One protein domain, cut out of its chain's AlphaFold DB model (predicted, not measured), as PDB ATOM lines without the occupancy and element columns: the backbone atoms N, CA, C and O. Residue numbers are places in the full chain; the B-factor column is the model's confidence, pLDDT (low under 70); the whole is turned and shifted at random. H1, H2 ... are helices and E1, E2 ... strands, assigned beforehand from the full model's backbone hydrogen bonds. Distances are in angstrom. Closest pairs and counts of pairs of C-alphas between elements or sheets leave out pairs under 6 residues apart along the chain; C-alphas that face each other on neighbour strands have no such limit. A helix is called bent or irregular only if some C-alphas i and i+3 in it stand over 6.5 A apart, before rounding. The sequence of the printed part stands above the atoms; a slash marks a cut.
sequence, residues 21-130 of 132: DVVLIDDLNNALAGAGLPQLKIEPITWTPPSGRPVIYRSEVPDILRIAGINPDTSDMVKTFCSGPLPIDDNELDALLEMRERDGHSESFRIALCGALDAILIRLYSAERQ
ATOM      1  N   ASP A  21     123.090  99.310 112.764       87.44
ATOM      2  CA  ASP A  21     121.873  99.720 112.075       87.44
ATOM      3  C   ASP A  21     120.649  99.413 112.933       87.44
ATOM      4  O   ASP A  21     120.450  98.291 113.416       87.44
ATOM      5  N   VAL A  22     119.786 100.408 113.068       90.25
ATOM      6  CA  VAL A  22     118.507 100.288 113.765       90.25
ATOM      7  C   VAL A  22     117.373 100.660 112.827       90.25
ATOM      8  O   VAL A  22     117.616 101.278 111.804       90.25
ATOM      9  N   VAL A  23     116.140 100.273 113.126       90.81
ATOM     10  CA  VAL A  23     114.944 100.701 112.380       90.81
ATOM     11  C   VAL A  23     113.856 101.124 113.352       90.81
ATOM     12  O   VAL A  23     113.828 100.647 114.489       90.81
ATOM     13  N   LEU A  24     112.949 101.995 112.910       91.56
ATOM     14  CA  LEU A  24     111.770 102.359 113.691       91.56
ATOM     15  C   LEU A  24     110.808 101.171 113.759       91.56
ATOM     16  O   LEU A  24     110.499 100.542 112.744       91.56
ATOM     17  N   ILE A  25     110.310 100.882 114.961       93.06
ATOM     18  CA  ILE A  25     109.326  99.807 115.159       93.06
ATOM     19  C   ILE A  25     108.037 100.107 114.386       93.06
ATOM     20  O   ILE A  25     107.446  99.202 113.795       93.06
ATOM     21  N   ASP A  26     107.625 101.373 114.355       91.75
ATOM     22  CA  ASP A  26     106.425 101.802 113.635       91.75
ATOM     23  C   ASP A  26     106.562 101.589 112.125       91.75
ATOM     24  O   ASP A  26     105.635 101.075 111.504       91.75
ATOM     25  N   ASP A  27     107.727 101.877 111.537       89.56
ATOM     26  CA  ASP A  27     107.968 101.651 110.105       89.56
ATOM     27  C   ASP A  27     107.913 100.167 109.749       89.56
ATOM     28  O   ASP A  27     107.324  99.791 108.735       89.56
ATOM     29  N   LEU A  28     108.464  99.305 110.607       88.94
ATOM     30  CA  LEU A  28     108.354  97.861 110.418       88.94
ATOM     31  C   LEU A  28     106.891  97.409 110.498       88.94
ATOM     32  O   LEU A  28     106.431  96.644 109.652       88.94
ATOM     33  N   ASN A  29     106.135  97.903 111.478       91.38
ATOM     34  CA  ASN A  29     104.713  97.589 111.611       91.38
ATOM     35  C   ASN A  29     103.869  98.140 110.449       91.38
ATOM     36  O   ASN A  29     102.907  97.490 110.036       91.38
ATOM     37  N   ASN A  30     104.242  99.284 109.877       89.75
ATOM     38  CA  ASN A  30     103.614  99.839 108.681       89.75
ATOM     39  C   ASN A  30     103.898  98.971 107.447       89.75
ATOM     40  O   ASN A  30     102.975  98.680 106.683       89.75
ATOM     41  N   ALA A  31     105.136  98.495 107.281       84.25
ATOM     42  CA  ALA A  31     105.497  97.567 106.209       84.25
ATOM     43  C   ALA A  31     104.716  96.244 106.314       84.25
ATOM     44  O   ALA A  31     104.189  95.741 105.320       84.25
ATOM     45  N   LEU A  32     104.563  95.717 107.533       86.00
ATOM     46  CA  LEU A  32     103.750  94.531 107.800       86.00
ATOM     47  C   LEU A  32     102.274  94.750 107.463       86.00
ATOM     48  O   LEU A  32     101.675  93.924 106.774       86.00
ATOM     49  N   ALA A  33     101.697  95.875 107.888       86.94
ATOM     50  CA  ALA A  33     100.315  96.215 107.569       86.94
ATOM     51  C   ALA A  33     100.093  96.345 106.051       86.94
ATOM     52  O   ALA A  33      99.098  95.839 105.531       86.94
ATOM     53  N   GLY A  34     101.043  96.949 105.326       81.94
ATOM     54  CA  GLY A  34     101.027  97.029 103.860       81.94
ATOM     55  C   GLY A  34     101.072  95.659 103.173       81.94
ATOM     56  O   GLY A  34     100.450  95.473 102.128       81.94
ATOM     57  N   ALA A  35     101.730  94.677 103.793       79.00
ATOM     58  CA  ALA A  35     101.746  93.281 103.357       79.00
ATOM     59  C   ALA A  35     100.518  92.464 103.827       79.00
ATOM     60  O   ALA A  35     100.446  91.259 103.575       79.00
ATOM     61  N   GLY A  36      99.549  93.089 104.510       82.12
ATOM     62  CA  GLY A  36      98.362  92.421 105.054       82.12
ATOM     63  C   GLY A  36      98.641  91.541 106.279       82.12
ATOM     64  O   GLY A  36      97.862  90.632 106.572       82.12
ATOM     65  N   LEU A  37      99.752  91.781 106.977       84.25
ATOM     66  CA  LEU A  37     100.188  91.033 108.155       84.25
ATOM     67  C   LEU A  37      99.813  91.758 109.460       84.25
ATOM     68  O   LEU A  37      99.644  92.980 109.469       84.25
ATOM     69  N   PRO A  38      99.667  91.025 110.581       84.50
ATOM     70  CA  PRO A  38      99.388  91.638 111.873       84.50
ATOM     71  C   PRO A  38     100.577  92.469 112.368       84.50
ATOM     72  O   PRO A  38     101.735  92.140 112.114       84.50
ATOM     73  N   GLN A  39     100.275  93.508 113.148       87.62
ATOM     74  CA  GLN A  39     101.297  94.240 113.891       87.62
ATOM     75  C   GLN A  39     101.954  93.339 114.936       87.62
ATOM     76  O   GLN A  39     101.288  92.550 115.617       87.62
ATOM     77  N   LEU A  40     103.261  93.504 115.096       87.62
ATOM     78  CA  LEU A  40     104.047  92.793 116.087       87.62
ATOM     79  C   LEU A  40     104.223  93.661 117.330       87.62
ATOM     80  O   LEU A  40     104.493  94.860 117.256       87.62
ATOM     81  N   LYS A  41     104.107  93.025 118.497       90.00
ATOM     82  CA  LYS A  41     104.545  93.616 119.761       90.00
ATOM     83  C   LYS A  41     106.040  93.370 119.890       90.00
ATOM     84  O   LYS A  41     106.441  92.257 120.215       90.00
ATOM     85  N   ILE A  42     106.832  94.392 119.588       91.38
ATOM     86  CA  ILE A  42     108.290  94.317 119.613       91.38
ATOM     87  C   ILE A  42     108.802  95.161 120.777       91.38
ATOM     88  O   ILE A  42     108.375  96.303 120.953       91.38
ATOM     89  N   GLU A  43     109.690  94.588 121.583       91.94
ATOM     90  CA  GLU A  43     110.367  95.326 122.645       91.94
ATOM     91  C   GLU A  43     111.479  96.188 122.028       91.94
ATOM     92  O   GLU A  43     112.301  95.660 121.275       91.94
ATOM     93  N   PRO A  44     111.508  97.508 122.292       94.19
ATOM     94  CA  PRO A  44     112.567  98.364 121.783       94.19
ATOM     95  C   PRO A  44     113.902  98.026 122.441       94.19
ATOM     96  O   PRO A  44     113.961  97.583 123.591       94.19
ATOM     97  N   ILE A  45     114.991  98.304 121.729       94.25
ATOM     98  CA  ILE A  45     116.326  98.216 122.323       94.25
ATOM     99  C   ILE A  45     116.483  99.265 123.429       94.25
ATOM    100  O   ILE A  45     115.776 100.269 123.487       94.25
ATOM    101  N   THR A  46     117.458  99.055 124.313       90.94
ATOM    102  CA  THR A  46     117.699  99.947 125.458       90.94
ATOM    103  C   THR A  46     118.129 101.359 125.049       90.94
ATOM    104  O   THR A  46     117.932 102.305 125.807       90.94
ATOM    105  N   TRP A  47     118.737 101.514 123.872       89.00
ATOM    106  CA  TRP A  47     119.111 102.825 123.357       89.00
ATOM    107  C   TRP A  47     117.927 103.494 122.660       89.00
ATOM    108  O   TRP A  47     117.244 102.875 121.848       89.00
ATOM    109  N   THR A  48     117.721 104.778 122.936       83.44
ATOM    110  CA  THR A  48     116.669 105.578 122.309       83.44
ATOM    111  C   THR A  48     117.305 106.658 121.430       83.44
ATOM    112  O   THR A  48     118.199 107.360 121.911       83.44
ATOM    113  N   PRO A  49     116.875 106.816 120.164       87.50
ATOM    114  CA  PRO A  49     117.310 107.921 119.320       87.50
ATOM    115  C   PRO A  49     116.893 109.271 119.923       87.50
ATOM    116  O   PRO A  49     115.977 109.314 120.751       87.50
ATOM    117  N   PRO A  50     117.503 110.390 119.483       87.44
ATOM    118  CA  PRO A  50     117.179 111.726 119.988       87.44
ATOM    119  C   PRO A  50     115.676 112.054 119.972       87.44
ATOM    120  O   PRO A  50     115.177 112.674 120.904       87.44
ATOM    121  N   SER A  51     114.934 111.568 118.972       85.69
ATOM    122  CA  SER A  51     113.478 111.753 118.854       85.69
ATOM    123  C   SER A  51     112.638 111.031 119.912       85.69
ATOM    124  O   SER A  51     111.423 111.215 119.956       85.69
ATOM    125  N   GLY A  52     113.232 110.163 120.735       88.69
ATOM    126  CA  GLY A  52     112.495 109.353 121.704       88.69
ATOM    127  C   GLY A  52     111.764 108.155 121.087       88.69
ATOM    128  O   GLY A  52     111.099 107.410 121.807       88.69
ATOM    129  N   ARG A  53     111.855 107.961 119.764       90.75
ATOM    130  CA  ARG A  53     111.088 106.929 119.061       90.75
ATOM    131  C   ARG A  53     111.639 105.529 119.320       90.75
ATOM    132  O   ARG A  53     112.853 105.340 119.321       90.75
ATOM    133  N   PRO A  54     110.771 104.525 119.504       92.69
ATOM    134  CA  PRO A  54     111.216 103.166 119.751       92.69
ATOM    135  C   PRO A  54     111.854 102.565 118.494       92.69
ATOM    136  O   PRO A  54     111.289 102.604 117.397       92.69
ATOM    137  N   VAL A  55     113.032 101.976 118.674       93.25
ATOM    138  CA  VAL A  55     113.819 101.347 117.609       93.25
ATOM    139  C   VAL A  55     114.216  99.927 117.983       93.25
ATOM    140  O   VAL A  55     114.209  99.557 119.159       93.25
ATOM    141  N   ILE A  56     114.585  99.138 116.977       93.88
ATOM    142  CA  ILE A  56     115.163  97.796 117.124       93.88
ATOM    143  C   ILE A  56     116.393  97.636 116.248       93.88
ATOM    144  O   ILE A  56     116.554  98.376 115.277       93.88
ATOM    145  N   TYR A  57     117.238  96.648 116.545       91.62
ATOM    146  CA  TYR A  57     118.336  96.320 115.648       91.62
ATOM    147  C   TYR A  57     117.799  95.741 114.351       91.62
ATOM    148  O   TYR A  57     117.021  94.786 114.318       91.62
ATOM    149  N   ARG A  58     118.272  96.300 113.247       87.81
ATOM    150  CA  ARG A  58     117.842  95.881 111.921       87.81
ATOM    151  C   ARG A  58     118.190  94.424 111.623       87.81
ATOM    152  O   ARG A  58     117.433  93.722 110.959       87.81
ATOM    153  N   SER A  59     119.323  93.964 112.147       86.00
ATOM    154  CA  SER A  59     119.777  92.578 112.046       86.00
ATOM    155  C   SER A  59     118.865  91.574 112.753       86.00
ATOM    156  O   SER A  59     118.920  90.398 112.417       86.00
ATOM    157  N   GLU A  60     118.038  92.009 113.709       88.88
ATOM    158  CA  GLU A  60     117.137  91.138 114.482       88.88
ATOM    159  C   GLU A  60     115.762  90.970 113.826       88.88
ATOM    160  O   GLU A  60     115.066  89.988 114.087       88.88
ATOM    161  N   VAL A  61     115.380  91.879 112.920       87.50
ATOM    162  CA  VAL A  61     114.110  91.821 112.177       87.50
ATOM    163  C   VAL A  61     113.829  90.438 111.566       87.50
ATOM    164  O   VAL A  61     112.717  89.940 111.742       87.50
ATOM    165  N   PRO A  62     114.783  89.758 110.897       83.56
ATOM    166  CA  PRO A  62     114.524  88.453 110.287       83.56
ATOM    167  C   PRO A  62     114.077  87.389 111.290       83.56
ATOM    168  O   PRO A  62     113.196  86.577 110.998       83.56
ATOM    169  N   ASP A  63     114.696  87.388 112.467       85.44
ATOM    170  CA  ASP A  63     114.415  86.419 113.517       85.44
ATOM    171  C   ASP A  63     113.082  86.737 114.196       85.44
ATOM    172  O   ASP A  63     112.280  85.826 114.410       85.44
ATOM    173  N   ILE A  64     112.786  88.020 114.424       87.00
ATOM    174  CA  ILE A  64     111.490  88.494 114.933       87.00
ATOM    175  C   ILE A  64     110.347  88.059 114.003       87.00
ATOM    176  O   ILE A  64     109.355  87.491 114.465       87.00
ATOM    177  N   LEU A  65     110.497  88.263 112.689       83.31
ATOM    178  CA  LEU A  65     109.501  87.843 111.698       83.31
ATOM    179  C   LEU A  65     109.293  86.325 111.724       83.31
ATOM    180  O   LEU A  65     108.153  85.855 111.753       83.31
ATOM    181  N   ARG A  66     110.383  85.552 111.800       81.75
ATOM    182  CA  ARG A  66     110.316  84.087 111.849       81.75
ATOM    183  C   ARG A  66     109.604  83.581 113.104       81.75
ATOM    184  O   ARG A  66     108.786  82.668 113.003       81.75
ATOM    185  N   ILE A  67     109.878  84.179 114.266       84.31
ATOM    186  CA  ILE A  67     109.198  83.863 115.536       84.31
ATOM    187  C   ILE A  67     107.699  84.173 115.440       84.31
ATOM    188  O   ILE A  67     106.879  83.419 115.959       84.31
ATOM    189  N   ALA A  68     107.330  85.232 114.717       80.81
ATOM    190  CA  ALA A  68     105.941  85.588 114.446       80.81
ATOM    191  C   ALA A  68     105.250  84.695 113.390       80.81
ATOM    192  O   ALA A  68     104.091  84.931 113.050       80.81
ATOM    193  N   GLY A  69     105.932  83.675 112.858       78.88
ATOM    194  CA  GLY A  69     105.390  82.779 111.833       78.88
ATOM    195  C   GLY A  69     105.366  83.380 110.424       78.88
ATOM    196  O   GLY A  69     104.742  82.813 109.527       78.88
ATOM    197  N   ILE A  70     106.049  84.507 110.214       78.38
ATOM    198  CA  ILE A  70     106.229  85.147 108.912       78.38
ATOM    199  C   ILE A  70     107.548  84.628 108.340       78.38
ATOM    200  O   ILE A  70     108.587  84.725 108.987       78.38
ATOM    201  N   ASN A  71     107.522  84.047 107.139       71.12
ATOM    202  CA  ASN A  71     108.742  83.583 106.481       71.12
ATOM    203  C   ASN A  71     109.234  84.666 105.509       71.12
ATOM    204  O   ASN A  71     108.675  84.758 104.414       71.12
ATOM    205  N   PRO A  72     110.216  85.504 105.891       64.75
ATOM    206  CA  PRO A  72     110.758  86.497 104.976       64.75
ATOM    207  C   PRO A  72     111.499  85.785 103.839       64.75
ATOM    208  O   PRO A  72     112.320  84.899 104.085       64.75
ATOM    209  N   ASP A  73     111.215  86.160 102.592       64.56
ATOM    210  CA  ASP A  73     111.978  85.659 101.450       64.56
ATOM    211  C   ASP A  73     113.417  86.196 101.526       64.56
ATOM    212  O   ASP A  73     113.676  87.392 101.368       64.56
ATOM    213  N   THR A  74     114.371  85.304 101.796       54.50
ATOM    214  CA  THR A  74     115.782  85.644 102.019       54.50
ATOM    215  C   THR A  74     116.488  86.170 100.770       54.50
ATOM    216  O   THR A  74     117.535  86.808 100.896       54.50
ATOM    217  N   SER A  75     115.921  85.960  99.577       52.19
ATOM    218  CA  SER A  75     116.443  86.497  98.314       52.19
ATOM    219  C   SER A  75     116.324  88.024  98.238       52.19
ATOM    220  O   SER A  75     117.246  88.696  97.769       52.19
ATOM    221  N   ASP A  76     115.215  88.591  98.717       50.34
ATOM    222  CA  ASP A  76     115.016  90.045  98.713       50.34
ATOM    223  C   ASP A  76     115.654  90.724  99.929       50.34
ATOM    224  O   ASP A  76     116.078  91.873  99.823       50.34
ATOM    225  N   MET A  77     115.866  89.990 101.028       49.97
ATOM    226  CA  MET A  77     116.528  90.513 102.227       49.97
ATOM    227  C   MET A  77     117.918  91.100 101.952       49.97
ATOM    228  O   MET A  77     118.267  92.108 102.557       49.97
ATOM    229  N   VAL A  78     118.709  90.529 101.032       48.12
ATOM    230  CA  VAL A  78     120.039  91.071 100.676       48.12
ATOM    231  C   VAL A  78     119.921  92.453 100.027       48.12
ATOM    232  O   VAL A  78     120.692  93.350 100.362       48.12
ATOM    233  N   LYS A  79     118.923  92.669  99.155       44.94
ATOM    234  CA  LYS A  79     118.651  93.999  98.580       44.94
ATOM    235  C   LYS A  79     118.171  94.959  99.652       44.94
ATOM    236  O   LYS A  79     118.567  96.123  99.658       44.94
ATOM    237  N   THR A  80     117.358  94.457 100.575       50.34
ATOM    238  CA  THR A  80     116.892  95.256 101.688       50.34
ATOM    239  C   THR A  80     118.072  95.692 102.537       50.34
ATOM    240  O   THR A  80     118.221  96.890 102.732       50.34
ATOM    241  N   PHE A  81     119.002  94.808 102.918       51.06
ATOM    242  CA  PHE A  81     120.207  95.192 103.666       51.06
ATOM    243  C   PHE A  81     121.031  96.290 102.977       51.06
ATOM    244  O   PHE A  81     121.560  97.153 103.669       51.06
ATOM    245  N   CYS A  82     121.053  96.317 101.642       49.91
ATOM    246  CA  CYS A  82     121.711  97.354 100.842       49.91
ATOM    247  C   CYS A  82     120.923  98.670 100.695       49.91
ATOM    248  O   CYS A  82     121.408  99.596 100.045       49.91
ATOM    249  N   SER A  83     119.720  98.769 101.262       58.34
ATOM    250  CA  SER A  83     118.962 100.018 101.321       58.34
ATOM    251  C   SER A  83     119.659 100.930 102.328       58.34
ATOM    252  O   SER A  83     119.661 100.634 103.524       58.34
ATOM    253  N   GLY A  84     120.330 101.973 101.829       66.44
ATOM    254  CA  GLY A  84     121.039 102.956 102.654       66.44
ATOM    255  C   GLY A  84     120.116 103.630 103.677       66.44
ATOM    256  O   GLY A  84     118.899 103.475 103.583       66.44
ATOM    257  N   PRO A  85     120.662 104.361 104.659       74.06
ATOM    258  CA  PRO A  85     119.877 104.864 105.771       74.06
ATOM    259  C   PRO A  85     118.667 105.704 105.336       74.06
ATOM    260  O   PRO A  85     118.754 106.541 104.433       74.06
ATOM    261  N   LEU A  86     117.539 105.477 106.009       74.88
ATOM    262  CA  LEU A  86     116.373 106.338 106.014       74.88
ATOM    263  C   LEU A  86     116.796 107.742 106.445       74.88
ATOM    264  O   LEU A  86     117.553 107.891 107.412       74.88
ATOM    265  N   PRO A  87     116.287 108.774 105.759       74.25
ATOM    266  CA  PRO A  87     116.511 110.141 106.178       74.25
ATOM    267  C   PRO A  87     115.965 110.344 107.589       74.25
ATOM    268  O   PRO A  87     114.870 109.879 107.907       74.25
ATOM    269  N   ILE A  88     116.718 111.082 108.401       83.50
ATOM    270  CA  ILE A  88     116.182 111.607 109.651       83.50
ATOM    271  C   ILE A  88     115.084 112.629 109.343       83.50
ATOM    272  O   ILE A  88     115.165 113.350 108.338       83.50
ATOM    273  N   ASP A  89     114.050 112.675 110.177       83.75
ATOM    274  CA  ASP A  89     113.006 113.698 110.066       83.75
ATOM    275  C   ASP A  89     113.365 114.988 110.824       83.75
ATOM    276  O   ASP A  89     114.383 115.070 111.513       83.75
ATOM    277  N   ASP A  90     112.538 116.025 110.663       85.69
ATOM    278  CA  ASP A  90     112.789 117.335 111.274       85.69
ATOM    279  C   ASP A  90     112.789 117.254 112.812       85.69
ATOM    280  O   ASP A  90     113.590 117.924 113.458       85.69
ATOM    281  N   ASN A  91     111.976 116.369 113.407       87.06
ATOM    282  CA  ASN A  91     111.957 116.181 114.860       87.06
ATOM    283  C   ASN A  91     113.251 115.520 115.357       87.06
ATOM    284  O   ASN A  91     113.758 115.859 116.425       87.06
ATOM    285  N   GLU A  92     113.793 114.565 114.600       88.31
ATOM    286  CA  GLU A  92     115.094 113.959 114.887       88.31
ATOM    287  C   GLU A  92     116.240 114.943 114.749       88.31
ATOM    288  O   GLU A  92     117.163 114.911 115.565       88.31
ATOM    289  N   LEU A  93     116.182 115.814 113.744       89.00
ATOM    290  CA  LEU A  93     117.173 116.861 113.567       89.00
ATOM    291  C   LEU A  93     117.128 117.861 114.726       89.00
ATOM    292  O   LEU A  93     118.171 118.142 115.315       89.00
ATOM    293  N   ASP A  94     115.943 118.347 115.095       90.12
ATOM    294  CA  ASP A  94     115.767 119.271 116.218       90.12
ATOM    295  C   ASP A  94     116.261 118.652 117.531       90.12
ATOM    296  O   ASP A  94     117.062 119.257 118.248       90.12
ATOM    297  N   ALA A  95     115.892 117.400 117.807       89.44
ATOM    298  CA  ALA A  95     116.355 116.699 118.998       89.44
ATOM    299  C   ALA A  95     117.875 116.453 118.991       89.44
ATOM    300  O   ALA A  95     118.530 116.532 120.033       89.44
ATOM    301  N   LEU A  96     118.473 116.185 117.826       90.19
ATOM    302  CA  LEU A  96     119.925 116.059 117.690       90.19
ATOM    303  C   LEU A  96     120.632 117.398 117.956       90.19
ATOM    304  O   LEU A  96     121.693 117.419 118.588       90.19
ATOM    305  N   LEU A  97     120.047 118.517 117.517       91.00
ATOM    306  CA  LEU A  97     120.546 119.862 117.813       91.00
ATOM    307  C   LEU A  97     120.448 120.179 119.309       91.00
ATOM    308  O   LEU A  97     121.407 120.697 119.874       91.00
ATOM    309  N   GLU A  98     119.362 119.805 119.981       91.12
ATOM    310  CA  GLU A  98     119.264 119.920 121.442       91.12
ATOM    311  C   GLU A  98     120.315 119.063 122.162       91.12
ATOM    312  O   GLU A  98     120.926 119.498 123.143       91.12
ATOM    313  N   MET A  99     120.568 117.850 121.660       89.12
ATOM    314  CA  MET A  99     121.583 116.955 122.212       89.12
ATOM    315  C   MET A  99     122.997 117.532 122.056       89.12
ATOM    316  O   MET A  99     123.820 117.365 122.958       89.12
ATOM    317  N   ARG A 100     123.269 118.276 120.972       91.06
ATOM    318  CA  ARG A 100     124.522 119.033 120.790       91.06
ATOM    319  C   ARG A 100     124.723 120.067 121.893       91.06
ATOM    320  O   ARG A 100     125.822 120.160 122.433       91.06
ATOM    321  N   GLU A 101     123.688 120.845 122.205       91.75
ATOM    322  CA  GLU A 101     123.774 121.907 123.216       91.75
ATOM    323  C   GLU A 101     124.010 121.343 124.622       91.75
ATOM    324  O   GLU A 101     124.708 121.951 125.431       91.75
ATOM    325  N   ARG A 102     123.455 120.161 124.911       88.44
ATOM    326  CA  ARG A 102     123.586 119.508 126.219       88.44
ATOM    327  C   ARG A 102     124.897 118.736 126.374       88.44
ATOM    328  O   ARG A 102     125.604 118.933 127.354       88.44
ATOM    329  N   ASP A 103     125.202 117.870 125.407       85.69
ATOM    330  CA  ASP A 103     126.223 116.820 125.505       85.69
ATOM    331  C   ASP A 103     127.063 116.697 124.216       85.69
ATOM    332  O   ASP A 103     127.526 115.609 123.857       85.69
ATOM    333  N   GLY A 104     127.307 117.808 123.513       86.19
ATOM    334  CA  GLY A 104     127.992 117.838 122.210       86.19
ATOM    335  C   GLY A 104     129.431 117.299 122.187       86.19
ATOM    336  O   GLY A 104     129.999 117.068 121.120       86.19
ATOM    337  N   HIS A 105     130.043 117.070 123.350       87.69
ATOM    338  CA  HIS A 105     131.361 116.437 123.465       87.69
ATOM    339  C   HIS A 105     131.300 114.924 123.712       87.69
ATOM    340  O   HIS A 105     132.346 114.275 123.707       87.69
ATOM    341  N   SER A 106     130.107 114.364 123.933       88.75
ATOM    342  CA  SER A 106     129.929 112.940 124.199       88.75
ATOM    343  C   SER A 106     130.166 112.091 122.951       88.75
ATOM    344  O   SER A 106     129.884 112.496 121.821       88.75
ATOM    345  N   GLU A 107     130.660 110.875 123.165       86.62
ATOM    346  CA  GLU A 107     130.831 109.899 122.088       86.62
ATOM    347  C   GLU A 107     129.481 109.509 121.470       86.62
ATOM    348  O   GLU A 107     129.348 109.433 120.252       86.62
ATOM    349  N   SER A 108     128.443 109.378 122.302       82.69
ATOM    350  CA  SER A 108     127.072 109.120 121.855       82.69
ATOM    351  C   SER A 108     126.562 110.195 120.893       82.69
ATOM    352  O   SER A 108     125.935 109.864 119.890       82.69
ATOM    353  N   PHE A 109     126.855 111.474 121.160       87.81
ATOM    354  CA  PHE A 109     126.513 112.559 120.242       87.81
ATOM    355  C   PHE A 109     127.262 112.453 118.917       87.81
ATOM    356  O   PHE A 109     126.646 112.591 117.865       87.81
ATOM    357  N   ARG A 110     128.567 112.168 118.945       88.38
ATOM    358  CA  ARG A 110     129.366 112.029 117.718       88.38
ATOM    359  C   ARG A 110     128.859 110.900 116.831       88.38
ATOM    360  O   ARG A 110     128.736 111.097 115.630       88.38
ATOM    361  N   ILE A 111     128.528 109.752 117.414       87.00
ATOM    362  CA  ILE A 111     128.019 108.597 116.665       87.00
ATOM    363  C   ILE A 111     126.638 108.894 116.069       87.00
ATOM    364  O   ILE A 111     126.420 108.649 114.882       87.00
ATOM    365  N   ALA A 112     125.734 109.495 116.853       86.44
ATOM    366  CA  ALA A 112     124.427 109.920 116.357       86.44
ATOM    367  C   ALA A 112     124.553 110.958 115.225       86.44
ATOM    368  O   ALA A 112     123.867 110.848 114.211       86.44
ATOM    369  N   LEU A 113     125.467 111.926 115.364       89.06
ATOM    370  CA  LEU A 113     125.744 112.940 114.347       89.06
ATOM    371  C   LEU A 113     126.308 112.332 113.058       89.06
ATOM    372  O   LEU A 113     125.867 112.712 111.979       89.06
ATOM    373  N   CYS A 114     127.259 111.400 113.151       86.31
ATOM    374  CA  CYS A 114     127.814 110.726 111.975       86.31
ATOM    375  C   CYS A 114     126.726 109.992 111.184       86.31
ATOM    376  O   CYS A 114     126.616 110.206 109.979       86.31
ATOM    377  N   GLY A 115     125.871 109.218 111.864       83.50
ATOM    378  CA  GLY A 115     124.734 108.564 111.209       83.50
ATOM    379  C   GLY A 115     123.808 109.560 110.519       83.50
ATOM    380  O   GLY A 115     123.436 109.373 109.358       83.50
ATOM    381  N   ALA A 116     123.481 110.657 111.213       86.19
ATOM    382  CA  ALA A 116     122.569 111.673 110.694       86.19
ATOM    383  C   ALA A 116     123.116 112.318 109.421       86.19
ATOM    384  O   ALA A 116     122.380 112.527 108.455       86.19
ATOM    385  N   LEU A 117     124.418 112.607 109.399       86.19
ATOM    386  CA  LEU A 117     125.093 113.158 108.230       86.19
ATOM    387  C   LEU A 117     125.062 112.189 107.048       86.19
ATOM    388  O   LEU A 117     124.747 112.625 105.940       86.19
ATOM    389  N   ASP A 118     125.316 110.898 107.266       82.38
ATOM    390  CA  ASP A 118     125.254 109.890 106.202       82.38
ATOM    391  C   ASP A 118     123.853 109.821 105.576       82.38
ATOM    392  O   ASP A 118     123.705 109.835 104.348       82.38
ATOM    393  N   ALA A 119     122.805 109.848 106.402       80.38
ATOM    394  CA  ALA A 119     121.422 109.837 105.934       80.38
ATOM    395  C   ALA A 119     121.042 111.101 105.148       80.38
ATOM    396  O   ALA A 119     120.416 111.026 104.085       80.38
ATOM    397  N   ILE A 120     121.462 112.277 105.631       83.38
ATOM    398  CA  ILE A 120     121.252 113.554 104.935       83.38
ATOM    399  C   ILE A 120     121.972 113.549 103.580       83.38
ATOM    400  O   ILE A 120     121.379 113.935 102.569       83.38
ATOM    401  N   LEU A 121     123.227 113.094 103.531       82.00
ATOM    402  CA  LEU A 121     124.020 113.047 102.301       82.00
ATOM    403  C   LEU A 121     123.384 112.134 101.246       82.00
ATOM    404  O   LEU A 121     123.302 112.519 100.077       82.00
ATOM    405  N   ILE A 122     122.871 110.967 101.642       77.31
ATOM    406  CA  ILE A 122     122.174 110.051 100.727       77.31
ATOM    407  C   ILE A 122     120.893 110.676 100.176       77.31
ATOM    408  O   ILE A 122     120.620 110.556  98.976       77.31
ATOM    409  N   ARG A 123     120.125 111.385 101.012       76.88
ATOM    410  CA  ARG A 123     118.920 112.102 100.573       76.88
ATOM    411  C   ARG A 123     119.258 113.195  99.561       76.88
ATOM    412  O   ARG A 123     118.617 113.260  98.514       76.88
ATOM    413  N   LEU A 124     120.270 114.017  99.845       81.06
ATOM    414  CA  LEU A 124     120.729 115.074  98.938       81.06
ATOM    415  C   LEU A 124     121.201 114.498  97.599       81.06
ATOM    416  O   LEU A 124     120.804 114.988  96.543       81.06
ATOM    417  N   TYR A 125     121.984 113.417  97.631       80.62
ATOM    418  CA  TYR A 125     122.461 112.750  96.422       80.62
ATOM    419  C   TYR A 125     121.314 112.148  95.597       80.62
ATOM    420  O   TYR A 125     121.290 112.267  94.371       80.62
ATOM    421  N   SER A 126     120.338 111.525  96.260       76.56
ATOM    422  CA  SER A 126     119.167 110.941  95.599       76.56
ATOM    423  C   SER A 126     118.278 112.013  94.963       76.56
ATOM    424  O   SER A 126     117.837 111.836  93.829       76.56
ATOM    425  N   ALA A 127     118.069 113.143  95.648       79.31
ATOM    426  CA  ALA A 127     117.319 114.281  95.121       79.31
ATOM    427  C   ALA A 127     118.003 114.900  93.888       79.31
ATOM    428  O   ALA A 127     117.349 115.125  92.873       79.31
ATOM    429  N   GLU A 128     119.326 115.091  93.927       80.06
ATOM    430  CA  GLU A 128     120.117 115.546  92.772       80.06
ATOM    431  C   GLU A 128     119.983 114.615  91.559       80.06
ATOM    432  O   GLU A 128     119.881 115.084  90.427       80.06
ATOM    433  N   ARG A 129     119.955 113.288  91.766       77.94
ATOM    434  CA  ARG A 129     119.772 112.333  90.659       77.94
ATOM    435  C   ARG A 129     118.364 112.344  90.073       77.94
ATOM    436  O   ARG A 129     118.237 112.029  88.900       77.94
ATOM    437  N   GLN A 130     117.336 112.662  90.856       68.75
ATOM    438  CA  GLN A 130     115.953 112.745  90.367       68.75
ATOM    439  C   GLN A 130     115.673 114.034  89.583       68.75
ATOM    440  O   GLN A 130     114.735 114.078  88.792       68.75
TER     441      GLN A 130
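What this domain is: This is residues 21 to 130 of the 132 residues of an uncharacterized protein of Klebsiella sp. WP7-S18-CRE-02 (UniProt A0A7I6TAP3). The model is an open arrangement with few contacts between helices: a short two-strand ladder, E1 and E2, is near the middle, H1 and H2 follow directly from its strands E1 and E2 and lie toward one end of the longest axis, and a helical hairpin of H4 and the long H5 makes the other end. H3 is toward the same end as H1 and H2 but touches no helix, and residues 125 to 130 of H5 stick out free. The printed part has 110 residues, with five named helices and two named strands in the order E1, H1, E2, H2, H3, H4, H5; the sheet, E1 - E2, is antiparallel and the class is mostly helix. The whole is only just compact, close to loose, with a radius of gyration of the C-alphas of 15.6 A and spans of 45 by 36 by 20 A.

Where its parts are: E1 is residues 22 to 24, beginning at C-alpha 22 (118.507, 100.288, 113.765). H1 is residues 25 to 34, 14.3 A long. E2 is residues 55 to 57, and H2 is residues 58 to 67, 15.2 A long. H2 is only just irregular: C-alphas 59 and 62 are 6.9 A apart. H3 is residues 74 to 81, 10.7 A long. H4 is residues 90 to 103, 19.6 A long, beginning at C-alpha 90 (112.789, 117.335, 111.274). H5, the longest helix, is residues 107 to 130, 35.2 A long, ending at C-alpha 130 (115.953, 112.745, 90.367).

How they stand to each other: E1 and E2 are antiparallel neighbours at 145 degrees, with N 23 and O 56 at 2.9 A and N 56 and O 23 at 3.0 A, both within hydrogen-bond range. The closest C-alphas of E1 and H2 are those of Val 22 and Arg 58, 4.8 A apart. The closest of H1 and E2 are those of Ile 25 and Val 55, 5.3 A apart. H1 and H2 are near each other, with 5 pairs of C-alphas within 10 A. H3 touches no helix. H4 and H5 form a helical hairpin: they touch at a shallow tilt of 30 degrees, opposite ways, H5 with residues 109 to 113 alone, and their closest C-alphas are those of Asp 103 and Phe 109, 6.8 A apart. H5 is apart from E1, H1, E2, H2 and H3. Every O i to N i+4 pair is within hydrogen-bond range in H1, H4 and H5, against 4 of 6 in H2 and 2 of 4 in H3.

The domain as a whole: The two C-alphas farthest apart are those of Gly 36 and His 105, 44.8 A. The printed part has no cut. The link from H1 to E2, residues 35 to 54, is long. The mean pLDDT of the printed part is 82.1; residues 72 to 84 and residue 130 are under 70, and H3 has a mean of 50.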